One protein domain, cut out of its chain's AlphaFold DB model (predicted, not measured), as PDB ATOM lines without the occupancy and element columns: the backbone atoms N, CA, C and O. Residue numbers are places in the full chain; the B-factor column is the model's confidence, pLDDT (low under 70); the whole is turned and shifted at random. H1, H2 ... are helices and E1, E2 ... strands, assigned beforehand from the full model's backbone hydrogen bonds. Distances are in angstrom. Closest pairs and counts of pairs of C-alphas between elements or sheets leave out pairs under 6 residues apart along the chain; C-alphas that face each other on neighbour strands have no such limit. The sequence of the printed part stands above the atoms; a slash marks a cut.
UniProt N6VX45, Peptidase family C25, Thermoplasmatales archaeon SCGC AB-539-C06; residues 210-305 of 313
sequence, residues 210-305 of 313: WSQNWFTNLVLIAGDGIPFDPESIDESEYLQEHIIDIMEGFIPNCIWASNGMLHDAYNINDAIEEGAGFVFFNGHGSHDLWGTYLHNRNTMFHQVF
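This is residues 210 to 305 of the 313 residues of the protein "Peptidase family C25" of Thermoplasmatales archaeon SCGC AB-539-C06 (UniProt N6VX45). Look first for a small parallel sheet of three strands sandwiched between two helices, H1 covering one face and H2 the other, both running along the strands. Past the end of the sheet where its strands finish you find a small two-strand hairpin, E4 and E5, and the long link of residues 223 to 234 lies at that end too. The printed part has 96 residues, with two named helices and five named strands in the order E1 H1 E2 H2 E3 E4 E5; the three-strand sheet runs E2 E1 E3, and E4 and E5 are antiparallel. The class is mixed, helices and strands, with 44 residues, under half, in named elements. The whole is compact, with a radius of gyration of the C-alphas of 13.3 A, and spans 43 by 28 by 24 A, only just elongated.

Begin with E1, residues 217 to 222, the inner strand. Beside it runs E2, residues 251 to 256, parallel at 20 degrees, with N 253 and O 218 2.8 A apart, within hydrogen-bond range. At its other side E3, residues 278 to 281, is parallel at 3 degrees, with N 221 and O 280 at 2.9 A. H1, residues 235 to 246, is on this sheet at a height of 9.1 A, over E1 and at 5 degrees to it on the local plane; the closest C-alphas of the two, those of Ala 222 and Ser 236, are 5.3 A apart. H2, residues 265 to 273, is on the opposite face at a height of 9.7 A, also over E1, at 12 degrees on the local plane; their closest C-alphas, those of Val 219 and Ala 271, are 6.8 A apart. E1, H1 and E2 form a strand-helix-strand unit, two parallel neighbour strands joined through a helix, and E2, H2 and E3 a split one, with E1 between its strands; both crossovers are right-handed. E4, residues 290 to 293, and E5, residues 300 to 302, form a hairpin, antiparallel at 161 degrees, with N 301 and O 292 at 2.8 A, within hydrogen-bond range. In H1 and H2 every O i to N i+4 pair is within hydrogen-bond range.

Find C-alpha 217 at (0.012, 23.181, -29.213); from there E1 runs 16.2 A. H1 starts at (4.495, 13.935, -9.716) and is 16.9 A long, E2 15.0 A, H2 12.3 A, E3 10.1 A and E4 10.9 A. E5, 5.8 A, ends at C-alpha 302, (17.678, 25.296, -12.315).

The C-alphas farthest apart, those of Ser 211 and Pro 230, are 43.9 A apart. The printed part has no cut, and the link from E1 to H1, 12 residues, is long. Confidence is low, under 70, at residues 298 to 299 and 301 to 305.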
ATOM      1  N   TRP A 210      -6.584  32.290 -30.965       92.88
ATOM      2  CA  TRP A 210      -7.164  30.979 -30.626       92.88
ATOM      3  C   TRP A 210      -7.657  30.130 -31.813       92.88
ATOM      4  O   TRP A 210      -8.011  28.966 -31.643       92.88
ATOM      5  N   SER A 211      -7.734  30.702 -33.016       94.88
ATOM      6  CA  SER A 211      -8.105  30.007 -34.257       94.88
ATOM      7  C   SER A 211      -6.914  29.684 -35.167       94.88
ATOM      8  O   SER A 211      -7.103  29.128 -36.249       94.88
ATOM      9  N   GLN A 212      -5.694  30.026 -34.744       93.69
ATOM     10  CA  GLN A 212      -4.467  29.777 -35.497       93.69
ATOM     11  C   GLN A 212      -3.932  28.363 -35.232       93.69
ATOM     12  O   GLN A 212      -4.085  27.820 -34.141       93.69
ATOM     13  N   ASN A 213      -3.242  27.773 -36.214       94.50
ATOM     14  CA  ASN A 213      -2.775  26.378 -36.149       94.50
ATOM     15  C   ASN A 213      -1.841  26.066 -34.961       94.50
ATOM     16  O   ASN A 213      -1.753  24.914 -34.555       94.50
ATOM     17  N   TRP A 214      -1.120  27.063 -34.439       94.44
ATOM     18  CA  TRP A 214      -0.221  26.901 -33.292       94.44
ATOM     19  C   TRP A 214      -0.965  26.875 -31.949       94.44
ATOM     20  O   TRP A 214      -0.419  26.404 -30.957       94.44
ATOM     21  N   PHE A 215      -2.215  27.349 -31.893       96.06
ATOM     22  CA  PHE A 215      -2.944  27.465 -30.631       96.06
ATOM     23  C   PHE A 215      -3.242  26.103 -30.001       96.06
ATOM     24  O   PHE A 215      -3.208  25.968 -28.785       96.06
ATOM     25  N   THR A 216      -3.463  25.064 -30.808       97.00
ATOM     26  CA  THR A 216      -3.650  23.698 -30.299       97.00
ATOM     27  C   THR A 216      -2.373  23.071 -29.735       97.00
ATOM     28  O   THR A 216      -2.458  21.990 -29.169       97.00
ATOM     29  N   ASN A 217      -1.197  23.693 -29.858       97.31
ATOM     30  CA  ASN A 217       0.012  23.181 -29.213       97.31
ATOM     31  C   ASN A 217      -0.035  23.482 -27.704       97.31
ATOM     32  O   ASN A 217      -0.304  24.615 -27.289       97.31
ATOM     33  N   LEU A 218       0.248  22.460 -26.896       97.50
ATOM     34  CA  LEU A 218       0.259  22.498 -25.435       97.50
ATOM     35  C   LEU A 218       1.665  22.130 -24.945       97.50
ATOM     36  O   LEU A 218       2.055  20.967 -25.004       97.50
ATOM     37  N   VAL A 219       2.442  23.112 -24.488       97.69
ATOM     38  CA  VAL A 219       3.814  22.880 -24.002       97.69
ATOM     39  C   VAL A 219       3.771  22.567 -22.511       97.69
ATOM     40  O   VAL A 219       3.246  23.349 -21.718       97.69
ATOM     41  N   LEU A 220       4.318  21.414 -22.137       97.56
ATOM     42  CA  LEU A 220       4.224  20.832 -20.800       97.56
ATOM     43  C   LEU A 220       5.636  20.649 -20.246       97.56
ATOM     44  O   LEU A 220       6.398  19.851 -20.785       97.56
ATOM     45  N   ILE A 221       6.004  21.421 -19.223       95.69
ATOM     46  CA  ILE A 221       7.345  21.411 -18.627       95.69
ATOM     47  C   ILE A 221       7.248  20.886 -17.195       95.69
ATOM     48  O   ILE A 221       6.567  21.487 -16.358       95.69
ATOM     49  N   ALA A 222       7.915  19.768 -16.919       94.44
ATOM     50  CA  ALA A 222       7.881  19.085 -15.628       94.44
ATOM     51  C   ALA A 222       9.109  18.191 -15.420       94.44
ATOM     52  O   ALA A 222       9.876  17.924 -16.346       94.44
ATOM     53  N   GLY A 223       9.259  17.727 -14.187       91.38
ATOM     54  CA  GLY A 223      10.177  16.673 -13.797       91.38
ATOM     55  C   GLY A 223       9.685  16.006 -12.518       91.38
ATOM     56  O   GLY A 223       8.485  15.845 -12.306       91.38
ATOM     57  N   ASP A 224      10.626  15.671 -11.651       89.06
ATOM     58  CA  ASP A 224      10.377  15.150 -10.313       89.06
ATOM     59  C   ASP A 224      10.017  16.331  -9.373       89.06
ATOM     60  O   ASP A 224      10.729  17.349  -9.311       89.06
ATOM     61  N   GLY A 225       8.834  16.256  -8.752       83.50
ATOM     62  CA  GLY A 225       8.199  17.357  -8.018       83.50
ATOM     63  C   GLY A 225       8.366  17.250  -6.501       83.50
ATOM     64  O   GLY A 225       8.496  18.275  -5.824       83.50
ATOM     65  N   ILE A 226       8.385  16.025  -5.974       83.12
ATOM     66  CA  ILE A 226       8.621  15.688  -4.569       83.12
ATOM     67  C   ILE A 226       9.646  14.537  -4.528       83.12
ATOM     68  O   ILE A 226       9.306  13.386  -4.250       83.12
ATOM     69  N   PRO A 227      10.937  14.827  -4.765       74.81
ATOM     70  CA  PRO A 227      11.939  13.789  -4.952       74.81
ATOM     71  C   PRO A 227      12.103  12.906  -3.720       74.81
ATOM     72  O   PRO A 227      12.032  13.358  -2.573       74.81
ATOM     73  N   PHE A 228      12.482  11.654  -3.986       73.19
ATOM     74  CA  PHE A 228      12.708  10.605  -2.985       73.19
ATOM     75  C   PHE A 228      11.434  10.094  -2.300       73.19
ATOM     76  O   PHE A 228      11.513   9.514  -1.210       73.19
ATOM     77  N   ASP A 229      10.285  10.250  -2.953       79.25
ATOM     78  CA  ASP A 229       9.085   9.494  -2.632       79.25
ATOM     79  C   ASP A 229       9.356   7.963  -2.702       79.25
ATOM     80  O   ASP A 229      10.193   7.485  -3.483       79.25
ATOM     81  N   PRO A 230       8.704   7.143  -1.855       76.50
ATOM     82  CA  PRO A 230       8.859   5.686  -1.896       76.50
ATOM     83  C   PRO A 230       8.413   5.036  -3.213       76.50
ATOM     84  O   PRO A 230       8.849   3.921  -3.522       76.50
ATOM     85  N   GLU A 231       7.521   5.694  -3.949       81.50
ATOM     86  CA  GLU A 231       6.904   5.218  -5.179       81.50
ATOM     87  C   GLU A 231       7.734   5.548  -6.442       81.50
ATOM     88  O   GLU A 231       7.583   4.853  -7.453       81.50
ATOM     89  N   SER A 232       8.670   6.503  -6.358       81.88
ATOM     90  CA  SER A 232       9.499   7.026  -7.458       81.88
ATOM     91  C   SER A 232       8.670   7.602  -8.614       81.88
ATOM     92  O   SER A 232       8.921   7.284  -9.783       81.88
ATOM     93  N   ILE A 233       7.652   8.396  -8.275       85.25
ATOM     94  CA  ILE A 233       6.731   9.052  -9.209       85.25
ATOM     95  C   ILE A 233       7.242  10.459  -9.529       85.25
ATOM     96  O   ILE A 233       7.396  11.277  -8.637       85.25
ATOM     97  N   ASP A 234       7.402  10.793 -10.810       90.06
ATOM     98  CA  ASP A 234       7.613  12.184 -11.223       90.06
ATOM     99  C   ASP A 234       6.265  12.945 -11.123       90.06
ATOM    100  O   ASP A 234       5.502  12.996 -12.094       90.06
ATOM    101  N   GLU A 235       5.886  13.480  -9.951       91.56
ATOM    102  CA  GLU A 235       4.495  13.935  -9.716       91.56
ATOM    103  C   GLU A 235       4.066  15.081 -10.630       91.56
ATOM    104  O   GLU A 235       2.894  15.174 -11.011       91.56
ATOM    105  N   SER A 236       5.009  15.945 -11.008       93.50
ATOM    106  CA  SER A 236       4.751  17.034 -11.945       93.50
ATOM    107  C   SER A 236       4.463  16.526 -13.360       93.50
ATOM    108  O   SER A 236       3.658  17.134 -14.065       93.50
ATOM    109  N   GLU A 237       5.061  15.403 -13.774       95.19
ATOM    110  CA  GLU A 237       4.752  14.743 -15.050       95.19
ATOM    111  C   GLU A 237       3.413  13.989 -14.960       95.19
ATOM    112  O   GLU A 237       2.559  14.150 -15.830       95.19
ATOM    113  N   TYR A 238       3.159  13.273 -13.857       94.38
ATOM    114  CA  TYR A 238       1.886  12.582 -13.590       94.38
ATOM    115  C   TYR A 238       0.675  13.537 -13.571       94.38
ATOM    116  O   TYR A 238      -0.390  13.231 -14.116       94.38
ATOM    117  N   LEU A 239       0.826  14.736 -12.996       95.19
ATOM    118  CA  LEU A 239      -0.185  15.793 -13.088       95.19
ATOM    119  C   LEU A 239      -0.397  16.247 -14.542       95.19
ATOM    120  O   LEU A 239      -1.526  16.518 -14.952       95.19
ATOM    121  N   GLN A 240       0.672  16.323 -15.333       96.69
ATOM    122  CA  GLN A 240       0.593  16.736 -16.732       96.69
ATOM    123  C   GLN A 240      -0.040  15.669 -17.636       96.69
ATOM    124  O   GLN A 240      -0.745  16.051 -18.565       96.69
ATOM    125  N   GLU A 241       0.070  14.373 -17.323       96.88
ATOM    126  CA  GLU A 241      -0.741  13.323 -17.966       96.88
ATOM    127  C   GLU A 241      -2.249  13.598 -17.811       96.88
ATOM    128  O   GLU A 241      -2.993  13.565 -18.791       96.88
ATOM    129  N   HIS A 242      -2.699  13.991 -16.613       96.75
ATOM    130  CA  HIS A 242      -4.106  14.338 -16.371       96.75
ATOM    131  C   HIS A 242      -4.539  15.605 -17.125       96.75
ATOM    132  O   HIS A 242      -5.689  15.714 -17.551       96.75
ATOM    133  N   ILE A 243      -3.629  16.564 -17.323       96.62
ATOM    134  CA  ILE A 243      -3.895  17.758 -18.139       96.62
ATOM    135  C   ILE A 243      -4.039  17.381 -19.619       96.62
ATOM    136  O   ILE A 243      -4.927  17.913 -20.279       96.62
ATOM    137  N   ILE A 244      -3.236  16.445 -20.135       97.81
ATOM    138  CA  ILE A 244      -3.371  15.934 -21.513       97.81
ATOM    139  C   ILE A 244      -4.755  15.303 -21.724       97.81
ATOM    140  O   ILE A 244      -5.406  15.606 -22.722       97.81
ATOM    141  N   ASP A 245      -5.227  14.492 -20.771       96.94
ATOM    142  CA  ASP A 245      -6.550  13.855 -20.834       96.94
ATOM    143  C   ASP A 245      -7.715  14.867 -20.781       96.94
ATOM    144  O   ASP A 245      -8.756  14.649 -21.404       96.94
ATOM    145  N   ILE A 246      -7.557  15.983 -20.057       97.12
ATOM    146  CA  ILE A 246      -8.562  17.061 -19.981       97.12
ATOM    147  C   ILE A 246      -8.559  17.927 -21.252       97.12
ATOM    148  O   ILE A 246      -9.616  18.367 -21.707       97.12
ATOM    149  N   MET A 247      -7.386  18.178 -21.833       96.31
ATOM    150  CA  MET A 247      -7.187  19.088 -22.966       96.31
ATOM    151  C   MET A 247      -7.442  18.397 -24.320       96.31
ATOM    152  O   MET A 247      -6.624  18.473 -25.240       96.31
ATOM    153  N   GLU A 248      -8.593  17.727 -24.462       95.25
ATOM    154  CA  GLU A 248      -8.972  17.019 -25.693       95.25
ATOM    155  C   GLU A 248      -8.883  17.946 -26.923       95.25
ATOM    156  O   GLU A 248      -9.489  19.017 -26.981       95.25
ATOM    157  N   GLY A 249      -8.118  17.519 -27.932       95.56
ATOM    158  CA  GLY A 249      -7.881  18.281 -29.163       95.56
ATOM    159  C   GLY A 249      -6.615  19.145 -29.160       95.56
ATOM    160  O   GLY A 249      -6.242  19.644 -30.222       95.56
ATOM    161  N   PHE A 250      -5.920  19.275 -28.025       97.62
ATOM    162  CA  PHE A 250      -4.569  19.838 -27.983       97.62
ATOM    163  C   PHE A 250      -3.506  18.782 -28.322       97.62
ATOM    164  O   PHE A 250      -3.708  17.575 -28.191       97.62
ATOM    165  N   ILE A 251      -2.357  19.259 -28.795       98.06
ATOM    166  CA  ILE A 251      -1.192  18.476 -29.198       98.06
ATOM    167  C   ILE A 251      -0.107  18.711 -28.137       98.06
ATOM    168  O   ILE A 251       0.471  19.802 -28.107       98.06
ATOM    169  N   PRO A 252       0.162  17.739 -27.247       98.00
ATOM    170  CA  PRO A 252       1.132  17.924 -26.178       98.00
ATOM    171  C   PRO A 252       2.577  17.867 -26.685       98.00
ATOM    172  O   PRO A 252       2.961  16.968 -27.436       98.00
ATOM    173  N   ASN A 253       3.390  18.811 -26.215       97.38
ATOM    174  CA  ASN A 253       4.842  18.833 -26.342       97.38
ATOM    175  C   ASN A 253       5.458  18.719 -24.936       97.38
ATOM    176  O   ASN A 253       5.577  19.710 -24.212       97.38
ATOM    177  N   CYS A 254       5.777  17.486 -24.535       97.56
ATOM    178  CA  CYS A 254       6.245  17.145 -23.192       97.56
ATOM    179  C   CYS A 254       7.756  17.371 -23.035       97.56
ATOM    180  O   CYS A 254       8.573  16.506 -23.372       97.56
ATOM    181  N   ILE A 255       8.120  18.523 -22.475       96.00
ATOM    182  CA  ILE A 255       9.473  18.887 -22.053       96.00
ATOM    183  C   ILE A 255       9.709  18.346 -20.635       96.00
ATOM    184  O   ILE A 255       9.694  19.077 -19.646       96.00
ATOM    185  N   TRP A 256       9.856  17.027 -20.551       95.38
ATOM    186  CA  TRP A 256       9.869  16.257 -19.305       95.38
ATOM    187  C   TRP A 256      11.274  15.782 -18.919       95.38
ATOM    188  O   TRP A 256      12.162  15.642 -19.767       95.38
ATOM    189  N   ALA A 257      11.498  15.521 -17.633       91.88
ATOM    190  CA  ALA A 257      12.763  14.985 -17.148       91.88
ATOM    191  C   ALA A 257      12.900  13.492 -17.473       91.88
ATOM    192  O   ALA A 257      13.977  13.062 -17.903       91.88
ATOM    193  N   SER A 258      11.823  12.712 -17.327       92.56
ATOM    194  CA  SER A 258      11.823  11.259 -17.561       92.56
ATOM    195  C   SER A 258      12.157  10.888 -19.013       92.56
ATOM    196  O   SER A 258      12.900   9.935 -19.271       92.56
ATOM    197  N   ASN A 259      11.674  11.681 -19.977       93.88
ATOM    198  CA  ASN A 259      11.908  11.478 -21.410       93.88
ATOM    199  C   ASN A 259      13.205  12.147 -21.924       93.88
ATOM    200  O   ASN A 259      13.573  11.961 -23.087       93.88
ATOM    201  N   GLY A 260      13.916  12.888 -21.065       91.38
ATOM    202  CA  GLY A 260      15.169  13.581 -21.382       91.38
ATOM    203  C   GLY A 260      15.018  14.879 -22.185       91.38
ATOM    204  O   GLY A 260      16.031  15.461 -22.586       91.38
ATOM    205  N   MET A 261      13.795  15.354 -22.427       92.81
ATOM    206  CA  MET A 261      13.552  16.616 -23.130       92.81
ATOM    207  C   MET A 261      13.816  17.833 -22.241       92.81
ATOM    208  O   MET A 261      14.193  18.871 -22.767       92.81
ATOM    209  N   LEU A 262      13.703  17.731 -20.916       91.06
ATOM    210  CA  LEU A 262      14.130  18.783 -19.991       91.06
ATOM    211  C   LEU A 262      15.648  18.711 -19.750       91.06
ATOM    212  O   LEU A 262      16.119  17.943 -18.909       91.06
ATOM    213  N   HIS A 263      16.427  19.504 -20.493       84.88
ATOM    214  CA  HIS A 263      17.888  19.542 -20.336       84.88
ATOM    215  C   HIS A 263      18.533  20.934 -20.440       84.88
ATOM    216  O   HIS A 263      19.631  21.102 -19.908       84.88
ATOM    217  N   ASP A 264      17.888  21.927 -21.061       84.06
ATOM    218  CA  ASP A 264      18.382  23.310 -21.151       84.06
ATOM    219  C   ASP A 264      17.215  24.321 -21.244       84.06
ATOM    220  O   ASP A 264      16.148  24.024 -21.783       84.06
ATOM    221  N   ALA A 265      17.415  25.552 -20.768       84.88
ATOM    222  CA  ALA A 265      16.473  26.646 -21.000       84.88
ATOM    223  C   ALA A 265      16.239  26.914 -22.501       84.88
ATOM    224  O   ALA A 265      15.151  27.349 -22.882       84.88
ATOM    225  N   TYR A 266      17.228  26.662 -23.368       85.12
ATOM    226  CA  TYR A 266      17.066  26.820 -24.818       85.12
ATOM    227  C   TYR A 266      15.951  25.937 -25.379       85.12
ATOM    228  O   TYR A 266      15.102  26.446 -26.099       85.12
ATOM    229  N   ASN A 267      15.874  24.659 -24.992       88.88
ATOM    230  CA  ASN A 267      14.867  23.758 -25.556       88.88
ATOM    231  C   ASN A 267      13.440  24.054 -25.046       88.88
ATOM    232  O   ASN A 267      12.468  23.703 -25.712       88.88
ATOM    233  N   ILE A 268      13.306  24.703 -23.881       91.00
ATOM    234  CA  ILE A 268      12.029  25.249 -23.393       91.00
ATOM    235  C   ILE A 268      11.632  26.464 -24.241       91.00
ATOM    236  O   ILE A 268      10.491  26.562 -24.685       91.00
ATOM    237  N   ASN A 269      12.574  27.380 -24.489       90.19
ATOM    238  CA  ASN A 269      12.323  28.568 -25.303       90.19
ATOM    239  C   ASN A 269      11.975  28.199 -26.751       90.19
ATOM    240  O   ASN A 269      11.011  28.745 -27.273       90.19
ATOM    241  N   ASP A 270      12.686  27.250 -27.366       91.31
ATOM    242  CA  ASP A 270      12.399  26.764 -28.722       91.31
ATOM    243  C   ASP A 270      10.958  26.222 -28.818       91.31
ATOM    244  O   ASP A 270      10.206  26.623 -29.704       91.31
ATOM    245  N   ALA A 271      10.525  25.400 -27.852       92.00
ATOM    246  CA  ALA A 271       9.160  24.862 -27.797       92.00
ATOM    247  C   ALA A 271       8.071  25.945 -27.641       92.00
ATOM    248  O   ALA A 271       6.948  25.758 -28.107       92.00
ATOM    249  N   ILE A 272       8.389  27.076 -27.000       92.06
ATOM    250  CA  ILE A 272       7.484  28.229 -26.868       92.06
ATOM    251  C   ILE A 272       7.524  29.108 -28.132       92.06
ATOM    252  O   ILE A 272       6.476  29.576 -28.580       92.06
ATOM    253  N   GLU A 273       8.699  29.321 -28.737       91.69
ATOM    254  CA  GLU A 273       8.871  30.112 -29.968       91.69
ATOM    255  C   GLU A 273       8.313  29.399 -31.223       91.69
ATOM    256  O   GLU A 273       7.961  30.075 -32.192       91.69
ATOM    257  N   GLU A 274       8.127  28.071 -31.196       92.12
ATOM    258  CA  GLU A 274       7.322  27.316 -32.181       92.12
ATOM    259  C   GLU A 274       5.816  27.670 -32.150       92.12
ATOM    260  O   GLU A 274       5.096  27.411 -33.120       92.12
ATOM    261  N   GLY A 275       5.354  28.316 -31.073       92.00
ATOM    262  CA  GLY A 275       3.983  28.777 -30.867       92.00
ATOM    263  C   GLY A 275       3.127  27.762 -30.108       92.00
ATOM    264  O   GLY A 275       3.007  26.604 -30.509       92.00
ATOM    265  N   ALA A 276       2.494  28.220 -29.025       95.50
ATOM    266  CA  ALA A 276       1.638  27.415 -28.159       95.50
ATOM    267  C   ALA A 276       0.453  28.228 -27.632       95.50
ATOM    268  O   ALA A 276       0.625  29.379 -27.233       95.50
ATOM    269  N   GLY A 277      -0.745  27.635 -27.608       94.88
ATOM    270  CA  GLY A 277      -1.909  28.264 -26.972       94.88
ATOM    271  C   GLY A 277      -1.822  28.227 -25.452       94.88
ATOM    272  O   GLY A 277      -2.239  29.174 -24.789       94.88
ATOM    273  N   PHE A 278      -1.215  27.168 -24.908       95.94
ATOM    274  CA  PHE A 278      -0.953  27.026 -23.481       95.94
ATOM    275  C   PHE A 278       0.456  26.495 -23.221       95.94
ATOM    276  O   PHE A 278       0.955  25.606 -23.914       95.94
ATOM    277  N   VAL A 279       1.075  27.039 -22.176       96.25
ATOM    278  CA  VAL A 279       2.375  26.627 -21.648       96.25
ATOM    279  C   VAL A 279       2.187  26.404 -20.153       96.25
ATOM    280  O   VAL A 279       1.739  27.313 -19.455       96.25
ATOM    281  N   PHE A 280       2.502  25.211 -19.660       95.50
ATOM    282  CA  PHE A 280       2.312  24.849 -18.258       95.50
ATOM    283  C   PHE A 280       3.611  24.311 -17.659       95.50
ATOM    284  O   PHE A 280       4.129  23.276 -18.074       95.50
ATOM    285  N   PHE A 281       4.123  25.036 -16.667       94.00
ATOM    286  CA  PHE A 281       5.267  24.647 -15.853       94.00
ATOM    287  C   PHE A 281       4.761  24.051 -14.537       94.00
ATOM    288  O   PHE A 281       3.949  24.681 -13.857       94.00
ATOM    289  N   ASN A 282       5.258  22.879 -14.142       92.50
ATOM    290  CA  ASN A 282       5.005  22.325 -12.812       92.50
ATOM    291  C   ASN A 282       6.313  21.860 -12.162       92.50
ATOM    292  O   ASN A 282       7.060  21.082 -12.745       92.50
ATOM    293  N   GLY A 283       6.611  22.428 -10.995       89.38
ATOM    294  CA  GLY A 283       7.890  22.325 -10.294       89.38
ATOM    295  C   GLY A 283       8.010  23.430  -9.238       89.38
ATOM    296  O   GLY A 283       7.025  24.098  -8.917       89.38
ATOM    297  N   HIS A 284       9.215  23.659  -8.729       86.69
ATOM    298  CA  HIS A 284       9.525  24.714  -7.763       86.69
ATOM    299  C   HIS A 284       9.794  26.068  -8.440       86.69
ATOM    300  O   HIS A 284      10.182  26.144  -9.609       86.69
ATOM    301  N   GLY A 285       9.661  27.155  -7.677       85.81
ATOM    302  CA  GLY A 285       9.973  28.503  -8.145       85.81
ATOM    303  C   GLY A 285      10.538  29.415  -7.057       85.81
ATOM    304  O   GLY A 285      10.314  29.208  -5.866       85.81
ATOM    305  N   SER A 286      11.257  30.444  -7.495       83.06
ATOM    306  CA  SER A 286      11.591  31.652  -6.737       83.06
ATOM    307  C   SER A 286      11.010  32.876  -7.455       83.06
ATOM    308  O   SER A 286      10.370  32.763  -8.498       83.06
ATOM    309  N   HIS A 287      11.275  34.071  -6.927       83.12
ATOM    310  CA  HIS A 287      10.903  35.354  -7.539       83.12
ATOM    311  C   HIS A 287      11.427  35.553  -8.980       83.12
ATOM    312  O   HIS A 287      10.920  36.406  -9.704       83.12
ATOM    313  N   ASP A 288      12.471  34.818  -9.373       82.38
ATOM    314  CA  ASP A 288      13.257  35.025 -10.593       82.38
ATOM    315  C   ASP A 288      13.639  33.734 -11.345       82.38
ATOM    316  O   ASP A 288      14.207  33.816 -12.436       82.38
ATOM    317  N   LEU A 289      13.334  32.551 -10.797       83.44
ATOM    318  CA  LEU A 289      13.713  31.249 -11.354       83.44
ATOM    319  C   LEU A 289      12.571  30.235 -11.253       83.44
ATOM    320  O   LEU A 289      11.805  30.223 -10.292       83.44
ATOM    321  N   TRP A 290      12.545  29.306 -12.205       89.44
ATOM    322  CA  TRP A 290      11.807  28.047 -12.113       89.44
ATOM    323  C   TRP A 290      12.781  26.860 -12.177       89.44
ATOM    324  O   TRP A 290      13.833  26.944 -12.829       89.44
ATOM    325  N   GLY A 291      12.436  25.760 -11.506       87.94
ATOM    326  CA  GLY A 291      13.214  24.523 -11.515       87.94
ATOM    327  C   GLY A 291      12.443  23.304 -11.006       87.94
ATOM    328  O   GLY A 291      11.377  23.416 -10.415       87.94
ATOM    329  N   THR A 292      12.985  22.115 -11.236       89.62
ATOM    330  CA  THR A 292      12.394  20.819 -10.847       89.62
ATOM    331  C   THR A 292      13.514  19.788 -10.722       89.62
ATOM    332  O   THR A 292      14.619  20.012 -11.231       89.62
ATOM    333  N   TYR A 293      13.289  18.680 -10.020       87.31
ATOM    334  CA  TYR A 293      14.274  17.609  -9.946       87.31
ATOM    335  C   TYR A 293      14.294  16.820 -11.260       87.31
ATOM    336  O   TYR A 293      13.298  16.687 -11.968       87.31
ATOM    337  N   LEU A 294      15.473  16.333 -11.647       84.69
ATOM    338  CA  LEU A 294      15.572  15.409 -12.772       84.69
ATOM    339  C   LEU A 294      15.209  14.004 -12.291       84.69
ATOM    340  O   LEU A 294      15.764  13.574 -11.283       84.69
ATOM    341  N   HIS A 295      14.385  13.285 -13.057       81.62
ATOM    342  CA  HIS A 295      13.947  11.911 -12.789       81.62
ATOM    343  C   HIS A 295      15.022  11.046 -12.109       81.62
ATOM    344  O   HIS A 295      16.098  10.801 -12.681       81.62
ATOM    345  N   ASN A 296      14.724  10.564 -10.897       77.19
ATOM    346  CA  ASN A 296      15.622   9.748 -10.072       77.19
ATOM    347  C   ASN A 296      16.990  10.410  -9.752       77.19
ATOM    348  O   ASN A 296      18.022   9.728  -9.679       77.19
ATOM    349  N   ARG A 297      17.048  11.739  -9.558       71.25
ATOM    350  CA  ARG A 297      18.287  12.462  -9.196       71.25
ATOM    351  C   ARG A 297      18.099  13.523  -8.121       71.25
ATOM    352  O   ARG A 297      17.318  14.453  -8.257       71.25
ATOM    353  N   ASN A 298      19.049  13.560  -7.187       67.44
ATOM    354  CA  ASN A 298      19.262  14.664  -6.242       67.44
ATOM    355  C   ASN A 298      19.795  15.963  -6.896       67.44
ATOM    356  O   ASN A 298      20.501  16.738  -6.255       67.44
ATOM    357  N   THR A 299      19.559  16.177  -8.191       66.88
ATOM    358  CA  THR A 299      20.036  17.342  -8.946       66.88
ATOM    359  C   THR A 299      18.839  18.040  -9.564       66.88
ATOM    360  O   THR A 299      18.274  17.545 -10.537       66.88
ATOM    361  N   MET A 300      18.487  19.201  -9.015       71.38
ATOM    362  CA  MET A 300      17.519  20.099  -9.635       71.38
ATOM    363  C   MET A 300      18.072  20.691 -10.930       71.38
ATOM    364  O   MET A 300      19.179  21.245 -10.964       71.38
ATOM    365  N   PHE A 301      17.252  20.634 -11.974       68.94
ATOM    366  CA  PHE A 301      17.336  21.541 -13.101       68.94
ATOM    367  C   PHE A 301      16.954  22.947 -12.615       68.94
ATOM    368  O   PHE A 301      15.829  23.168 -12.177       68.94
ATOM    369  N   HIS A 302      17.896  23.891 -12.670       64.06
ATOM    370  CA  HIS A 302      17.678  25.296 -12.315       64.06
ATOM    371  C   HIS A 302      18.010  26.167 -13.525       64.06
ATOM    372  O   HIS A 302      19.170  26.559 -13.699       64.06
ATOM    373  N   GLN A 303      17.036  26.430 -14.398       59.31
ATOM    374  CA  GLN A 303      17.272  27.287 -15.559       59.31
ATOM    375  C   GLN A 303      15.980  27.688 -16.282       59.31
ATOM    376  O   GLN A 303      15.627  27.096 -17.293       59.31
ATOM    377  N   VAL A 304      15.333  28.775 -15.850       53.38
ATOM    378  CA  VAL A 304      14.676  29.681 -16.810       53.38
ATOM    379  C   VAL A 304      14.698  31.119 -16.289       53.38
ATOM    380  O   VAL A 304      13.975  31.458 -15.360       53.38
ATOM    381  N   PHE A 305      15.464  31.995 -16.946       43.62
ATOM    382  CA  PHE A 305      15.027  33.384 -17.091       43.62
ATOM    383  C   PHE A 305      13.980  33.370 -18.208       43.62
ATOM    384  O   PHE A 305      14.355  33.265 -19.377       43.62
TER     385      PHE A 305